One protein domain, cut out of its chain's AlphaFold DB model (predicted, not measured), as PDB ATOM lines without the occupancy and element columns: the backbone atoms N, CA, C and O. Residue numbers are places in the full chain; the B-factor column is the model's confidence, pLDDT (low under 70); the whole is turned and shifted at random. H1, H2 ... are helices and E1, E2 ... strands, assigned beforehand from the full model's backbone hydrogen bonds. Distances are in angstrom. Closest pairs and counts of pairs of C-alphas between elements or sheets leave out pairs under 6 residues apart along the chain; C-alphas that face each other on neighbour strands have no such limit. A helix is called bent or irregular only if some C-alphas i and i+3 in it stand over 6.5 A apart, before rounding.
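AT A GLANCE: This is residues 87 to 174 of the 412 residues of an uncharacterized protein of Streptomyces sp. NA03103 (UniProt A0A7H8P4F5). H4 runs through the middle of an elongated cluster of crossed helices, with H1, H2 and H3b packed round it. H3a packs on H2 at one end; residues 91 to 97 loop out the other. The printed part has 88 residues, in order H1 H2 H3 E1 H4, mostly helix, compact, radius of gyration of the C-alphas 12.6 A, spans 42 by 23 by 18 A.

IN THESE COORDINATES: After residues 87 to 102, find C-alpha 103 at (-17.768, -18.766, -56.989); H1 runs to 112, 14.2 A. H2 is 117 to 125, 11.9 A. H3, 129 to 148, was assigned as one helix by its hydrogen bonds but is bent, C-alphas 137 and 140 being 7.2 A apart: H3a, 129 to 137, 14.5 A, and H3b, 140 to 148, 12.3 A. E1, 154 to 156, 6.9 A, pairs with no named strand. H4, 159 to 173, 20.9 A, ends at (-18.174, -23.754, -42.936).

HOW THE PARTS SIT: H4 touches H2, closest C-alphas Ala 166 and Val 117, 5.1 A. H4 touches H1 with its residues 162 to 166 alone, the closest C-alphas being those of Ala 162 and Leu 110, 5.4 A apart. H3a has 1 of 5 O i to N i+4 pairs within hydrogen-bond range, 6 of 6 i+3; H1, H2, H3b and H4 have every i+4 pair.

THE WHOLE: The printed part has no cut and no long link; residues 91 to 97 are under 70 pLDDT.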
ATOM      1  N   ILE A  87     -27.838  -7.589 -54.655       84.44
ATOM      2  CA  ILE A  87     -27.178  -8.724 -55.295       84.44
ATOM      3  C   ILE A  87     -27.792  -9.998 -54.731       84.44
ATOM      4  O   ILE A  87     -28.033 -10.103 -53.531       84.44
ATOM      5  N   SER A  88     -28.066 -10.967 -55.593       85.69
ATOM      6  CA  SER A  88     -28.587 -12.275 -55.190       85.69
ATOM      7  C   SER A  88     -27.516 -13.335 -55.417       85.69
ATOM      8  O   SER A  88     -26.861 -13.311 -56.457       85.69
ATOM      9  N   VAL A  89     -27.370 -14.303 -54.506       79.44
ATOM     10  CA  VAL A  89     -26.485 -15.488 -54.680       79.44
ATOM     11  C   VAL A  89     -27.125 -16.521 -55.629       79.44
ATOM     12  O   VAL A  89     -26.994 -17.723 -55.483       79.44
ATOM     13  N   ARG A  90     -27.879 -16.048 -56.625       76.25
ATOM     14  CA  ARG A  90     -28.473 -16.869 -57.680       76.25
ATOM     15  C   ARG A  90     -28.702 -16.016 -58.917       76.25
ATOM     16  O   ARG A  90     -29.066 -14.843 -58.802       76.25
ATOM     17  N   GLY A  91     -28.547 -16.640 -60.085       50.31
ATOM     18  CA  GLY A  91     -28.908 -16.051 -61.371       50.31
ATOM     19  C   GLY A  91     -30.355 -15.526 -61.377       50.31
ATOM     20  O   GLY A  91     -31.236 -16.124 -60.748       50.31
ATOM     21  N   PRO A  92     -30.619 -14.401 -62.056       48.88
ATOM     22  CA  PRO A  92     -31.904 -13.720 -61.991       48.88
ATOM     23  C   PRO A  92     -33.009 -14.576 -62.628       48.88
ATOM     24  O   PRO A  92     -33.109 -14.663 -63.846       48.88
ATOM     25  N   GLN A  93     -33.901 -15.156 -61.817       54.25
ATOM     26  CA  GLN A  93     -35.228 -15.584 -62.300       54.25
ATOM     27  C   GLN A  93     -36.214 -14.404 -62.388       54.25
ATOM     28  O   GLN A  93     -37.371 -14.576 -62.762       54.25
ATOM     29  N   SER A  94     -35.788 -13.183 -62.053       51.59
ATOM     30  CA  SER A  94     -36.590 -11.964 -62.192       51.59
ATOM     31  C   SER A  94     -35.706 -10.726 -62.372       51.59
ATOM     32  O   SER A  94     -34.570 -10.681 -61.911       51.59
ATOM     33  N   ALA A  95     -36.251  -9.722 -63.057       53.62
ATOM     34  CA  ALA A  95     -35.545  -8.716 -63.852       53.62
ATOM     35  C   ALA A  95     -34.534  -7.754 -63.174       53.62
ATOM     36  O   ALA A  95     -33.982  -6.940 -63.902       53.62
ATOM     37  N   THR A  96     -34.244  -7.786 -61.866       59.91
ATOM     38  CA  THR A  96     -33.307  -6.805 -61.245       59.91
ATOM     39  C   THR A  96     -32.769  -7.224 -59.866       59.91
ATOM     40  O   THR A  96     -33.204  -6.702 -58.833       59.91
ATOM     41  N   PRO A  97     -31.863  -8.202 -59.812       60.97
ATOM     42  CA  PRO A  97     -30.556  -7.982 -59.166       60.97
ATOM     43  C   PRO A  97     -29.413  -8.599 -59.994       60.97
ATOM     44  O   PRO A  97     -29.617  -9.597 -60.682       60.97
ATOM     45  N   GLN A  98     -28.200  -8.032 -59.933       77.88
ATOM     46  CA  GLN A  98     -27.023  -8.675 -60.532       77.88
ATOM     47  C   GLN A  98     -26.827 -10.016 -59.808       77.88
ATOM     48  O   GLN A  98     -26.626 -10.042 -58.595       77.88
ATOM     49  N   GLY A  99     -27.037 -11.129 -60.509       84.62
ATOM     50  CA  GLY A  99     -26.941 -12.460 -59.917       84.62
ATOM     51  C   GLY A  99     -25.484 -12.887 -59.843       84.62
ATOM     52  O   GLY A  99     -24.799 -12.856 -60.861       84.62
ATOM     53  N   MET A 100     -25.024 -13.297 -58.664       93.62
ATOM     54  CA  MET A 100     -23.787 -14.063 -58.537       93.62
ATOM     55  C   MET A 100     -24.109 -15.497 -58.959       93.62
ATOM     56  O   MET A 100     -24.989 -16.136 -58.383       93.62
ATOM     57  N   SER A 101     -23.463 -15.952 -60.024       93.00
ATOM     58  CA  SER A 101     -23.700 -17.244 -60.675       93.00
ATOM     59  C   SER A 101     -22.532 -18.212 -60.525       93.00
ATOM     60  O   SER A 101     -22.702 -19.412 -60.728       93.00
ATOM     61  N   SER A 102     -21.363 -17.696 -60.148       95.00
ATOM     62  CA  SER A 102     -20.142 -18.464 -59.956       95.00
ATOM     63  C   SER A 102     -19.480 -18.141 -58.617       95.00
ATOM     64  O   SER A 102     -19.687 -17.070 -58.036       95.00
ATOM     65  N   ALA A 103     -18.622 -19.046 -58.139       95.69
ATOM     66  CA  ALA A 103     -17.768 -18.766 -56.989       95.69
ATOM     67  C   ALA A 103     -16.819 -17.579 -57.240       95.69
ATOM     68  O   ALA A 103     -16.480 -16.845 -56.309       95.69
ATOM     69  N   GLY A 104     -16.437 -17.352 -58.502       96.44
ATOM     70  CA  GLY A 104     -15.688 -16.172 -58.931       96.44
ATOM     71  C   GLY A 104     -16.450 -14.876 -58.659       96.44
ATOM     72  O   GLY A 104     -15.892 -13.977 -58.040       96.44
ATOM     73  N   ASP A 105     -17.738 -14.820 -59.013       95.94
ATOM     74  CA  ASP A 105     -18.590 -13.636 -58.821       95.94
ATOM     75  C   ASP A 105     -18.714 -13.280 -57.333       95.94
ATOM     76  O   ASP A 105     -18.653 -12.112 -56.948       95.94
ATOM     77  N   VAL A 106     -18.848 -14.300 -56.477       96.56
ATOM     78  CA  VAL A 106     -18.904 -14.135 -55.019       96.56
ATOM     79  C   VAL A 106     -17.583 -13.586 -54.481       96.56
ATOM     80  O   VAL A 106     -17.582 -12.613 -53.723       96.56
ATOM     81  N   LYS A 107     -16.448 -14.167 -54.887       96.94
ATOM     82  CA  LYS A 107     -15.117 -13.690 -54.481       96.94
ATOM     83  C   LYS A 107     -14.857 -12.266 -54.970       96.94
ATOM     84  O   LYS A 107     -14.319 -11.458 -54.214       96.94
ATOM     85  N   GLU A 108     -15.253 -11.947 -56.198       96.94
ATOM     86  CA  GLU A 108     -15.119 -10.610 -56.765       96.94
ATOM     87  C   GLU A 108     -15.977  -9.600 -56.000       96.94
ATOM     88  O   GLU A 108     -15.478  -8.537 -55.634       96.94
ATOM     89  N   PHE A 109     -17.231  -9.935 -55.684       96.69
ATOM     90  CA  PHE A 109     -18.107  -9.073 -54.891       96.69
ATOM     91  C   PHE A 109     -17.530  -8.790 -53.497       96.69
ATOM     92  O   PHE A 109     -17.511  -7.635 -53.062       96.69
ATOM     93  N   LEU A 110     -17.018  -9.817 -52.812       97.44
ATOM     94  CA  LEU A 110     -16.359  -9.660 -51.515       97.44
ATOM     95  C   LEU A 110     -15.110  -8.768 -51.625       97.44
ATOM     96  O   LEU A 110     -14.980  -7.797 -50.879       97.44
ATOM     97  N   SER A 111     -14.248  -9.041 -52.610       96.88
ATOM     98  CA  SER A 111     -13.012  -8.289 -52.863       96.88
ATOM     99  C   SER A 111     -13.277  -6.819 -53.202       96.88
ATOM    100  O   SER A 111     -12.685  -5.926 -52.595       96.88
ATOM    101  N   ARG A 112     -14.237  -6.544 -54.096       97.44
ATOM    102  CA  ARG A 112     -14.657  -5.188 -54.498       97.44
ATOM    103  C   ARG A 112     -15.133  -4.347 -53.312       97.44
ATOM    104  O   ARG A 112     -14.994  -3.130 -53.333       97.44
ATOM    105  N   ASN A 113     -15.672  -4.995 -52.280       97.50
ATOM    106  CA  ASN A 113     -16.151  -4.357 -51.056       97.50
ATOM    107  C   ASN A 113     -15.140  -4.418 -49.895       97.50
ATOM    108  O   ASN A 113     -15.495  -4.081 -48.767       97.50
ATOM    109  N   GLY A 114     -13.898  -4.851 -50.138       97.50
ATOM    110  CA  GLY A 114     -12.845  -4.910 -49.118       97.50
ATOM    111  C   GLY A 114     -13.083  -5.952 -48.019       97.50
ATOM    112  O   GLY A 114     -12.503  -5.849 -46.939       97.50
ATOM    113  N   VAL A 115     -13.932  -6.952 -48.265       98.06
ATOM    114  CA  VAL A 115     -14.257  -8.016 -47.306       98.06
ATOM    115  C   VAL A 115     -13.560  -9.304 -47.729       98.06
ATOM    116  O   VAL A 115     -13.592  -9.696 -48.891       98.06
ATOM    117  N   THR A 116     -12.959 -10.013 -46.773       97.62
ATOM    118  CA  THR A 116     -12.426 -11.360 -47.010       97.62
ATOM    119  C   THR A 116     -13.074 -12.348 -46.052       97.62
ATOM    120  O   THR A 116     -13.226 -12.064 -44.863       97.62
ATOM    121  N   VAL A 117     -13.430 -13.537 -46.552       97.56
ATOM    122  CA  VAL A 117     -14.019 -14.592 -45.709       97.56
ATOM    123  C   VAL A 117     -13.053 -14.995 -44.597       97.56
ATOM    124  O   VAL A 117     -13.477 -15.204 -43.472       97.56
ATOM    125  N   ARG A 118     -11.742 -15.016 -44.870       96.94
ATOM    126  CA  ARG A 118     -10.713 -15.317 -43.863       96.94
ATOM    127  C   ARG A 118     -10.756 -14.354 -42.672       96.94
ATOM    128  O   ARG A 118     -10.721 -14.815 -41.534       96.94
ATOM    129  N   ALA A 119     -10.828 -13.044 -42.920       96.44
ATOM    130  CA  ALA A 119     -10.873 -12.047 -41.851       96.44
ATOM    131  C   ALA A 119     -12.177 -12.143 -41.047       96.44
ATOM    132  O   ALA A 119     -12.144 -12.129 -39.816       96.44
ATOM    133  N   GLU A 120     -13.317 -12.304 -41.729       97.44
ATOM    134  CA  GLU A 120     -14.607 -12.479 -41.051       97.44
ATOM    135  C   GLU A 120     -14.671 -13.797 -40.266       97.44
ATOM    136  O   GLU A 120     -15.174 -13.808 -39.146       97.44
ATOM    137  N   TYR A 121     -14.071 -14.879 -40.766       97.00
ATOM    138  CA  TYR A 121     -13.987 -16.162 -40.066       97.00
ATOM    139  C   TYR A 121     -13.133 -16.070 -38.796       97.00
ATOM    140  O   TYR A 121     -13.572 -16.481 -37.718       97.00
ATOM    141  N   ALA A 122     -11.935 -15.479 -38.901       96.62
ATOM    142  CA  ALA A 122     -11.042 -15.243 -37.766       96.62
ATOM    143  C   ALA A 122     -11.739 -14.423 -36.674       96.62
ATOM    144  O   ALA A 122     -11.716 -14.784 -35.497       96.62
ATOM    145  N   LYS A 123     -12.430 -13.352 -37.079       96.62
ATOM    146  CA  LYS A 123     -13.200 -12.484 -36.187       96.62
ATOM    147  C   LYS A 123     -14.383 -13.210 -35.545       96.62
ATOM    148  O   LYS A 123     -14.579 -13.090 -34.336       96.62
ATOM    149  N   ARG A 124     -15.163 -13.957 -36.331       96.31
ATOM    150  CA  ARG A 124     -16.381 -14.646 -35.882       96.31
ATOM    151  C   ARG A 124     -16.077 -15.738 -34.864       96.31
ATOM    152  O   ARG A 124     -16.714 -15.777 -33.815       96.31
ATOM    153  N   TYR A 125     -15.081 -16.576 -35.140       96.38
ATOM    154  CA  TYR A 125     -14.719 -17.704 -34.278       96.38
ATOM    155  C   TYR A 125     -13.571 -17.399 -33.307       96.38
ATOM    156  O   TYR A 125     -13.160 -18.279 -32.557       96.38
ATOM    157  N   ARG A 126     -13.073 -16.153 -33.284       96.19
ATOM    158  CA  ARG A 126     -11.943 -15.699 -32.449       96.19
ATOM    159  C   ARG A 126     -10.700 -16.576 -32.601       96.19
ATOM    160  O   ARG A 126     -10.019 -16.883 -31.624       96.19
ATOM    161  N   VAL A 127     -10.410 -16.975 -33.832       95.00
ATOM    162  CA  VAL A 127      -9.248 -17.806 -34.150       95.00
ATOM    163  C   VAL A 127      -8.137 -16.986 -34.779       95.00
ATOM    164  O   VAL A 127      -8.378 -15.926 -35.355       95.00
ATOM    165  N   SER A 128      -6.901 -17.470 -34.659       95.12
ATOM    166  CA  SER A 128      -5.758 -16.807 -35.283       95.12
ATOM    167  C   SER A 128      -5.922 -16.760 -36.804       95.12
ATOM    168  O   SER A 128      -6.502 -17.664 -37.413       95.12
ATOM    169  N   GLU A 129      -5.357 -15.736 -37.446       91.19
ATOM    170  CA  GLU A 129      -5.377 -15.644 -38.911       91.19
ATOM    171  C   GLU A 129      -4.723 -16.854 -39.585       91.19
ATOM    172  O   GLU A 129      -5.100 -17.213 -40.701       91.19
ATOM    173  N   ALA A 130      -3.739 -17.474 -38.926       90.81
ATOM    174  CA  ALA A 130      -3.094 -18.693 -39.397       90.81
ATOM    175  C   ALA A 130      -4.086 -19.863 -39.445       90.81
ATOM    176  O   ALA A 130      -4.162 -20.545 -40.463       90.81
ATOM    177  N   LEU A 131      -4.905 -20.051 -38.403       89.31
ATOM    178  CA  LEU A 131      -5.931 -21.095 -38.408       89.31
ATOM    179  C   LEU A 131      -7.040 -20.782 -39.422       89.31
ATOM    180  O   LEU A 131      -7.476 -21.669 -40.153       89.31
ATOM    181  N   ALA A 132      -7.429 -19.511 -39.545       94.62
ATOM    182  CA  ALA A 132      -8.402 -19.067 -40.541       94.62
ATOM    183  C   ALA A 132      -7.920 -19.257 -41.992       94.62
ATOM    184  O   ALA A 132      -8.736 -19.246 -42.907       94.62
ATOM    185  N   ALA A 133      -6.619 -19.460 -42.239       92.12
ATOM    186  CA  ALA A 133      -6.124 -19.778 -43.581       92.12
ATOM    187  C   ALA A 133      -6.660 -21.129 -44.095       92.12
ATOM    188  O   ALA A 133      -6.860 -21.284 -45.297       92.12
ATOM    189  N   SER A 134      -6.963 -22.073 -43.193       91.94
ATOM    190  CA  SER A 134      -7.535 -23.381 -43.551       91.94
ATOM    191  C   SER A 134      -8.924 -23.289 -44.198       91.94
ATOM    192  O   SER A 134      -9.315 -24.177 -44.952       91.94
ATOM    193  N   VAL A 135      -9.642 -22.181 -43.981       94.50
ATOM    194  CA  VAL A 135     -10.959 -21.898 -44.576       94.50
ATOM    195  C   VAL A 135     -10.898 -21.914 -46.101       94.50
ATOM    196  O   VAL A 135     -11.871 -22.293 -46.745       94.50
ATOM    197  N   HIS A 136      -9.752 -21.555 -46.690       91.88
ATOM    198  CA  HIS A 136      -9.591 -21.499 -48.141       91.88
ATOM    199  C   HIS A 136      -9.892 -22.843 -48.822       91.88
ATOM    200  O   HIS A 136     -10.471 -22.848 -49.901       91.88
ATOM    201  N   TYR A 137      -9.590 -23.969 -48.164       92.06
ATOM    202  CA  TYR A 137      -9.836 -25.306 -48.711       92.06
ATOM    203  C   TYR A 137     -11.318 -25.684 -48.792       92.06
ATOM    204  O   TYR A 137     -11.666 -26.554 -49.576       92.06
ATOM    205  N   ARG A 138     -12.185 -25.062 -47.982       95.50
ATOM    206  CA  ARG A 138     -13.637 -25.332 -47.968       95.50
ATOM    207  C   ARG A 138     -14.459 -24.225 -48.617       95.50
ATOM    208  O   ARG A 138     -15.663 -24.382 -48.802       95.50
ATOM    209  N   LEU A 139     -13.827 -23.089 -48.903       95.94
ATOM    210  CA  LEU A 139     -14.507 -21.888 -49.360       95.94
ATOM    211  C   LEU A 139     -15.250 -22.126 -50.674       95.94
ATOM    212  O   LEU A 139     -16.419 -21.769 -50.778       95.94
ATOM    213  N   ASP A 140     -14.580 -22.743 -51.645       96.25
ATOM    214  CA  ASP A 140     -15.129 -22.911 -52.991       96.25
ATOM    215  C   ASP A 140     -16.299 -23.888 -52.977       96.25
ATOM    216  O   ASP A 140     -17.377 -23.523 -53.437       96.25
ATOM    217  N   ASP A 141     -16.142 -25.038 -52.316       95.62
ATOM    218  CA  ASP A 141     -17.217 -26.016 -52.122       95.62
ATOM    219  C   ASP A 141     -18.435 -25.406 -51.408       95.62
ATOM    220  O   ASP A 141     -19.576 -25.641 -51.804       95.62
ATOM    221  N   THR A 142     -18.202 -24.570 -50.388       96.81
ATOM    222  CA  THR A 142     -19.281 -23.910 -49.636       96.81
ATOM    223  C   THR A 142     -20.027 -22.895 -50.497       96.81
ATOM    224  O   THR A 142     -21.256 -22.821 -50.446       96.81
ATOM    225  N   ILE A 143     -19.308 -22.091 -51.284       96.56
ATOM    226  CA  ILE A 143     -19.934 -21.123 -52.190       96.56
ATOM    227  C   ILE A 143     -20.729 -21.859 -53.271       96.56
ATOM    228  O   ILE A 143     -21.862 -21.485 -53.565       96.56
ATOM    229  N   ASP A 144     -20.168 -22.924 -53.826       95.81
ATOM    230  CA  ASP A 144     -20.830 -23.772 -54.808       95.81
ATOM    231  C   ASP A 144     -22.122 -24.393 -54.258       95.81
ATOM    232  O   ASP A 144     -23.148 -24.411 -54.939       95.81
ATOM    233  N   GLU A 145     -22.110 -24.869 -53.012       95.19
ATOM    234  CA  GLU A 145     -23.310 -25.345 -52.326       95.19
ATOM    235  C   GLU A 145     -24.335 -24.218 -52.129       95.19
ATOM    236  O   GLU A 145     -25.517 -24.411 -52.408       95.19
ATOM    237  N   MET A 146     -23.898 -23.018 -51.727       95.31
ATOM    238  CA  MET A 146     -24.771 -21.840 -51.612       95.31
ATOM    239  C   MET A 146     -25.424 -21.446 -52.937       95.31
ATOM    240  O   MET A 146     -26.580 -21.033 -52.938       95.31
ATOM    241  N   LEU A 147     -24.697 -21.557 -54.050       94.38
ATOM    242  CA  LEU A 147     -25.203 -21.253 -55.389       94.38
ATOM    243  C   LEU A 147     -26.199 -22.315 -55.891       94.38
ATOM    244  O   LEU A 147     -27.064 -22.003 -56.713       94.38
ATOM    245  N   ARG A 148     -26.078 -23.564 -55.415       93.25
ATOM    246  CA  ARG A 148     -27.005 -24.669 -55.723       93.25
ATOM    247  C   ARG A 148     -28.246 -24.675 -54.834       93.25
ATOM    248  O   ARG A 148     -29.280 -25.190 -55.263       93.25
ATOM    249  N   ASP A 149     -28.147 -24.123 -53.629       91.50
ATOM    250  CA  ASP A 149     -29.252 -24.018 -52.682       91.50
ATOM    251  C   ASP A 149     -30.442 -23.256 -53.299       91.50
ATOM    252  O   ASP A 149     -30.294 -22.244 -53.992       91.50
ATOM    253  N   SER A 150     -31.652 -23.768 -53.080       71.94
ATOM    254  CA  SER A 150     -32.879 -23.181 -53.620       71.94
ATOM    255  C   SER A 150     -33.252 -21.860 -52.951       71.94
ATOM    256  O   SER A 150     -33.988 -21.067 -53.550       71.94
ATOM    257  N   ASP A 151     -32.735 -21.614 -51.748       85.50
ATOM    258  CA  ASP A 151     -33.043 -20.432 -50.957       85.50
ATOM    259  C   ASP A 151     -32.326 -19.196 -51.508       85.50
ATOM    260  O   ASP A 151     -31.136 -18.962 -51.286       85.50
ATOM    261  N   SER A 152     -33.073 -18.349 -52.224       80.69
ATOM    262  CA  SER A 152     -32.548 -17.085 -52.737       80.69
ATOM    263  C   SER A 152     -32.203 -16.141 -51.583       80.69
ATOM    264  O   SER A 152     -33.090 -15.551 -50.961       80.69
ATOM    265  N   ARG A 153     -30.907 -15.958 -51.324       91.31
ATOM    266  CA  ARG A 153     -30.402 -14.951 -50.385       91.31
ATOM    267  C   ARG A 153     -30.034 -13.674 -51.130       91.31
ATOM    268  O   ARG A 153     -29.328 -13.717 -52.139       91.31
ATOM    269  N   VAL A 154     -30.516 -12.544 -50.617       94.06
ATOM    270  CA  VAL A 154     -30.307 -11.214 -51.197       94.06
ATOM    271  C   VAL A 154     -29.466 -10.372 -50.247       94.06
ATOM    272  O   VAL A 154     -29.792 -10.234 -49.070       94.06
ATOM    273  N   TYR A 155     -28.413  -9.778 -50.787       94.94
ATOM    274  CA  TYR A 155     -27.461  -8.929 -50.087       94.94
ATOM    275  C   TYR A 155     -27.491  -7.532 -50.703       94.94
ATOM    276  O   TYR A 155     -27.773  -7.367 -51.890       94.94
ATOM    277  N   ASP A 156     -27.215  -6.509 -49.905       95.44
ATOM    278  CA  ASP A 156     -27.038  -5.159 -50.442       95.44
ATOM    279  C   ASP A 156     -25.701  -5.073 -51.200       95.44
ATOM    280  O   ASP A 156     -24.708  -5.662 -50.776       95.44
ATOM    281  N   ASP A 157     -25.648  -4.333 -52.307       95.25
ATOM    282  CA  ASP A 157     -24.417  -4.081 -53.076       95.25
ATOM    283  C   ASP A 157     -23.554  -3.018 -52.375       95.25
ATOM    284  O   ASP A 157     -23.429  -1.874 -52.814       95.25
ATOM    285  N   ASN A 158     -23.075  -3.357 -51.180       95.75
ATOM    286  CA  ASN A 158     -22.182  -2.543 -50.367       95.75
ATOM    287  C   ASN A 158     -21.407  -3.421 -49.371       95.75
ATOM    288  O   ASN A 158     -21.689  -4.611 -49.204       95.75
ATOM    289  N   GLU A 159     -20.472  -2.811 -48.641       96.69
ATOM    290  CA  GLU A 159     -19.668  -3.472 -47.606       96.69
ATOM    291  C   GLU A 159     -20.524  -4.221 -46.567       96.69
ATOM    292  O   GLU A 159     -20.173  -5.317 -46.136       96.69
ATOM    293  N   GLY A 160     -21.684  -3.676 -46.190       97.06
ATOM    294  CA  GLY A 160     -22.598  -4.313 -45.240       97.06
ATOM    295  C   GLY A 160     -23.272  -5.576 -45.787       97.06
ATOM    296  O   GLY A 160     -23.526  -6.519 -45.033       97.06
ATOM    297  N   GLY A 161     -23.572  -5.630 -47.085       96.94
ATOM    298  CA  GLY A 161     -24.034  -6.851 -47.744       96.94
ATOM    299  C   GLY A 161     -22.912  -7.869 -47.929       96.94
ATOM    300  O   GLY A 161     -23.120  -9.045 -47.640       96.94
ATOM    301  N   ALA A 162     -21.707  -7.419 -48.285       97.62
ATOM    302  CA  ALA A 162     -20.525  -8.274 -48.386       97.62
ATOM    303  C   ALA A 162     -20.149  -8.920 -47.040       97.62
ATOM    304  O   ALA A 162     -19.899 -10.122 -46.984       97.62
ATOM    305  N   LYS A 163     -20.197  -8.171 -45.927       97.75
ATOM    306  CA  LYS A 163     -19.990  -8.720 -44.572       97.75
ATOM    307  C   LYS A 163     -21.044  -9.755 -44.195       97.75
ATOM    308  O   LYS A 163     -20.704 -10.776 -43.604       97.75
ATOM    309  N   ARG A 164     -22.313  -9.517 -44.547       97.44
ATOM    310  CA  ARG A 164     -23.392 -10.495 -44.329       97.44
ATOM    311  C   ARG A 164     -23.170 -11.768 -45.141       97.44
ATOM    312  O   ARG A 164     -23.271 -12.850 -44.579       97.44
ATOM    313  N   LEU A 165     -22.784 -11.646 -46.410       97.44
ATOM    314  CA  LEU A 165     -22.445 -12.797 -47.246       97.44
ATOM    315  C   LEU A 165     -21.256 -13.587 -46.685       97.44
ATOM    316  O   LEU A 165     -21.323 -14.806 -46.582       97.44
ATOM    317  N   ALA A 166     -20.184 -12.904 -46.278       98.00
ATOM    318  CA  ALA A 166     -19.027 -13.552 -45.668       98.00
ATOM    319  C   ALA A 166     -19.388 -14.266 -44.356       98.00
ATOM    320  O   ALA A 166     -18.905 -15.372 -44.118       98.00
ATOM    321  N   ALA A 167     -20.250 -13.672 -43.526       97.12
ATOM    322  CA  ALA A 167     -20.741 -14.300 -42.302       97.12
ATOM    323  C   ALA A 167     -21.567 -15.565 -42.592       97.12
ATOM    324  O   ALA A 167     -21.332 -16.582 -41.947       97.12
ATOM    325  N   ASP A 168     -22.453 -15.525 -43.591       97.31
ATOM    326  CA  ASP A 168     -23.239 -16.687 -44.026       97.31
ATOM    327  C   ASP A 168     -22.342 -17.823 -44.540       97.31
ATOM    328  O   ASP A 168     -22.570 -18.989 -44.213       97.31
ATOM    329  N   ILE A 169     -21.286 -17.493 -45.296       97.31
ATOM    330  CA  ILE A 169     -20.269 -18.466 -45.719       97.31
ATOM    331  C   ILE A 169     -19.572 -19.070 -44.490       97.31
ATOM    332  O   ILE A 169     -19.419 -20.286 -44.404       97.31
ATOM    333  N   CYS A 170     -19.174 -18.245 -43.515       97.50
ATOM    334  CA  CYS A 170     -18.536 -18.728 -42.288       97.50
ATOM    335  C   CYS A 170     -19.449 -19.679 -41.504       97.50
ATOM    336  O   CYS A 170     -18.974 -20.710 -41.037       97.50
ATOM    337  N   ASP A 171     -20.741 -19.358 -41.389       96.31
ATOM    338  CA  ASP A 171     -21.719 -20.193 -40.686       96.31
ATOM    339  C   ASP A 171     -21.901 -21.563 -41.336       96.31
ATOM    340  O   ASP A 171     -22.030 -22.556 -40.622       96.31
ATOM    341  N   ARG A 172     -21.856 -21.636 -42.671       96.25
ATOM    342  CA  ARG A 172     -21.899 -22.915 -43.391       96.25
ATOM    343  C   ARG A 172     -20.619 -23.730 -43.230       96.25
ATOM    344  O   ARG A 172     -20.695 -24.944 -43.086       96.25
ATOM    345  N   ILE A 173     -19.456 -23.078 -43.206       96.69
ATOM    346  CA  ILE A 173     -18.174 -23.754 -42.936       96.69
ATOM    347  C   ILE A 173     -18.131 -24.290 -41.498       96.69
ATOM    348  O   ILE A 173     -17.538 -25.343 -41.248       96.69
ATOM    349  N   GLY A 174     -18.763 -23.572 -40.566       96.50
ATOM    350  CA  GLY A 174     -18.795 -23.894 -39.147       96.50
ATOM    351  C   GLY A 174     -17.496 -23.530 -38.417       96.50
ATOM    352  O   GLY A 174     -16.514 -23.114 -39.039       96.50
TER     353      GLY A 174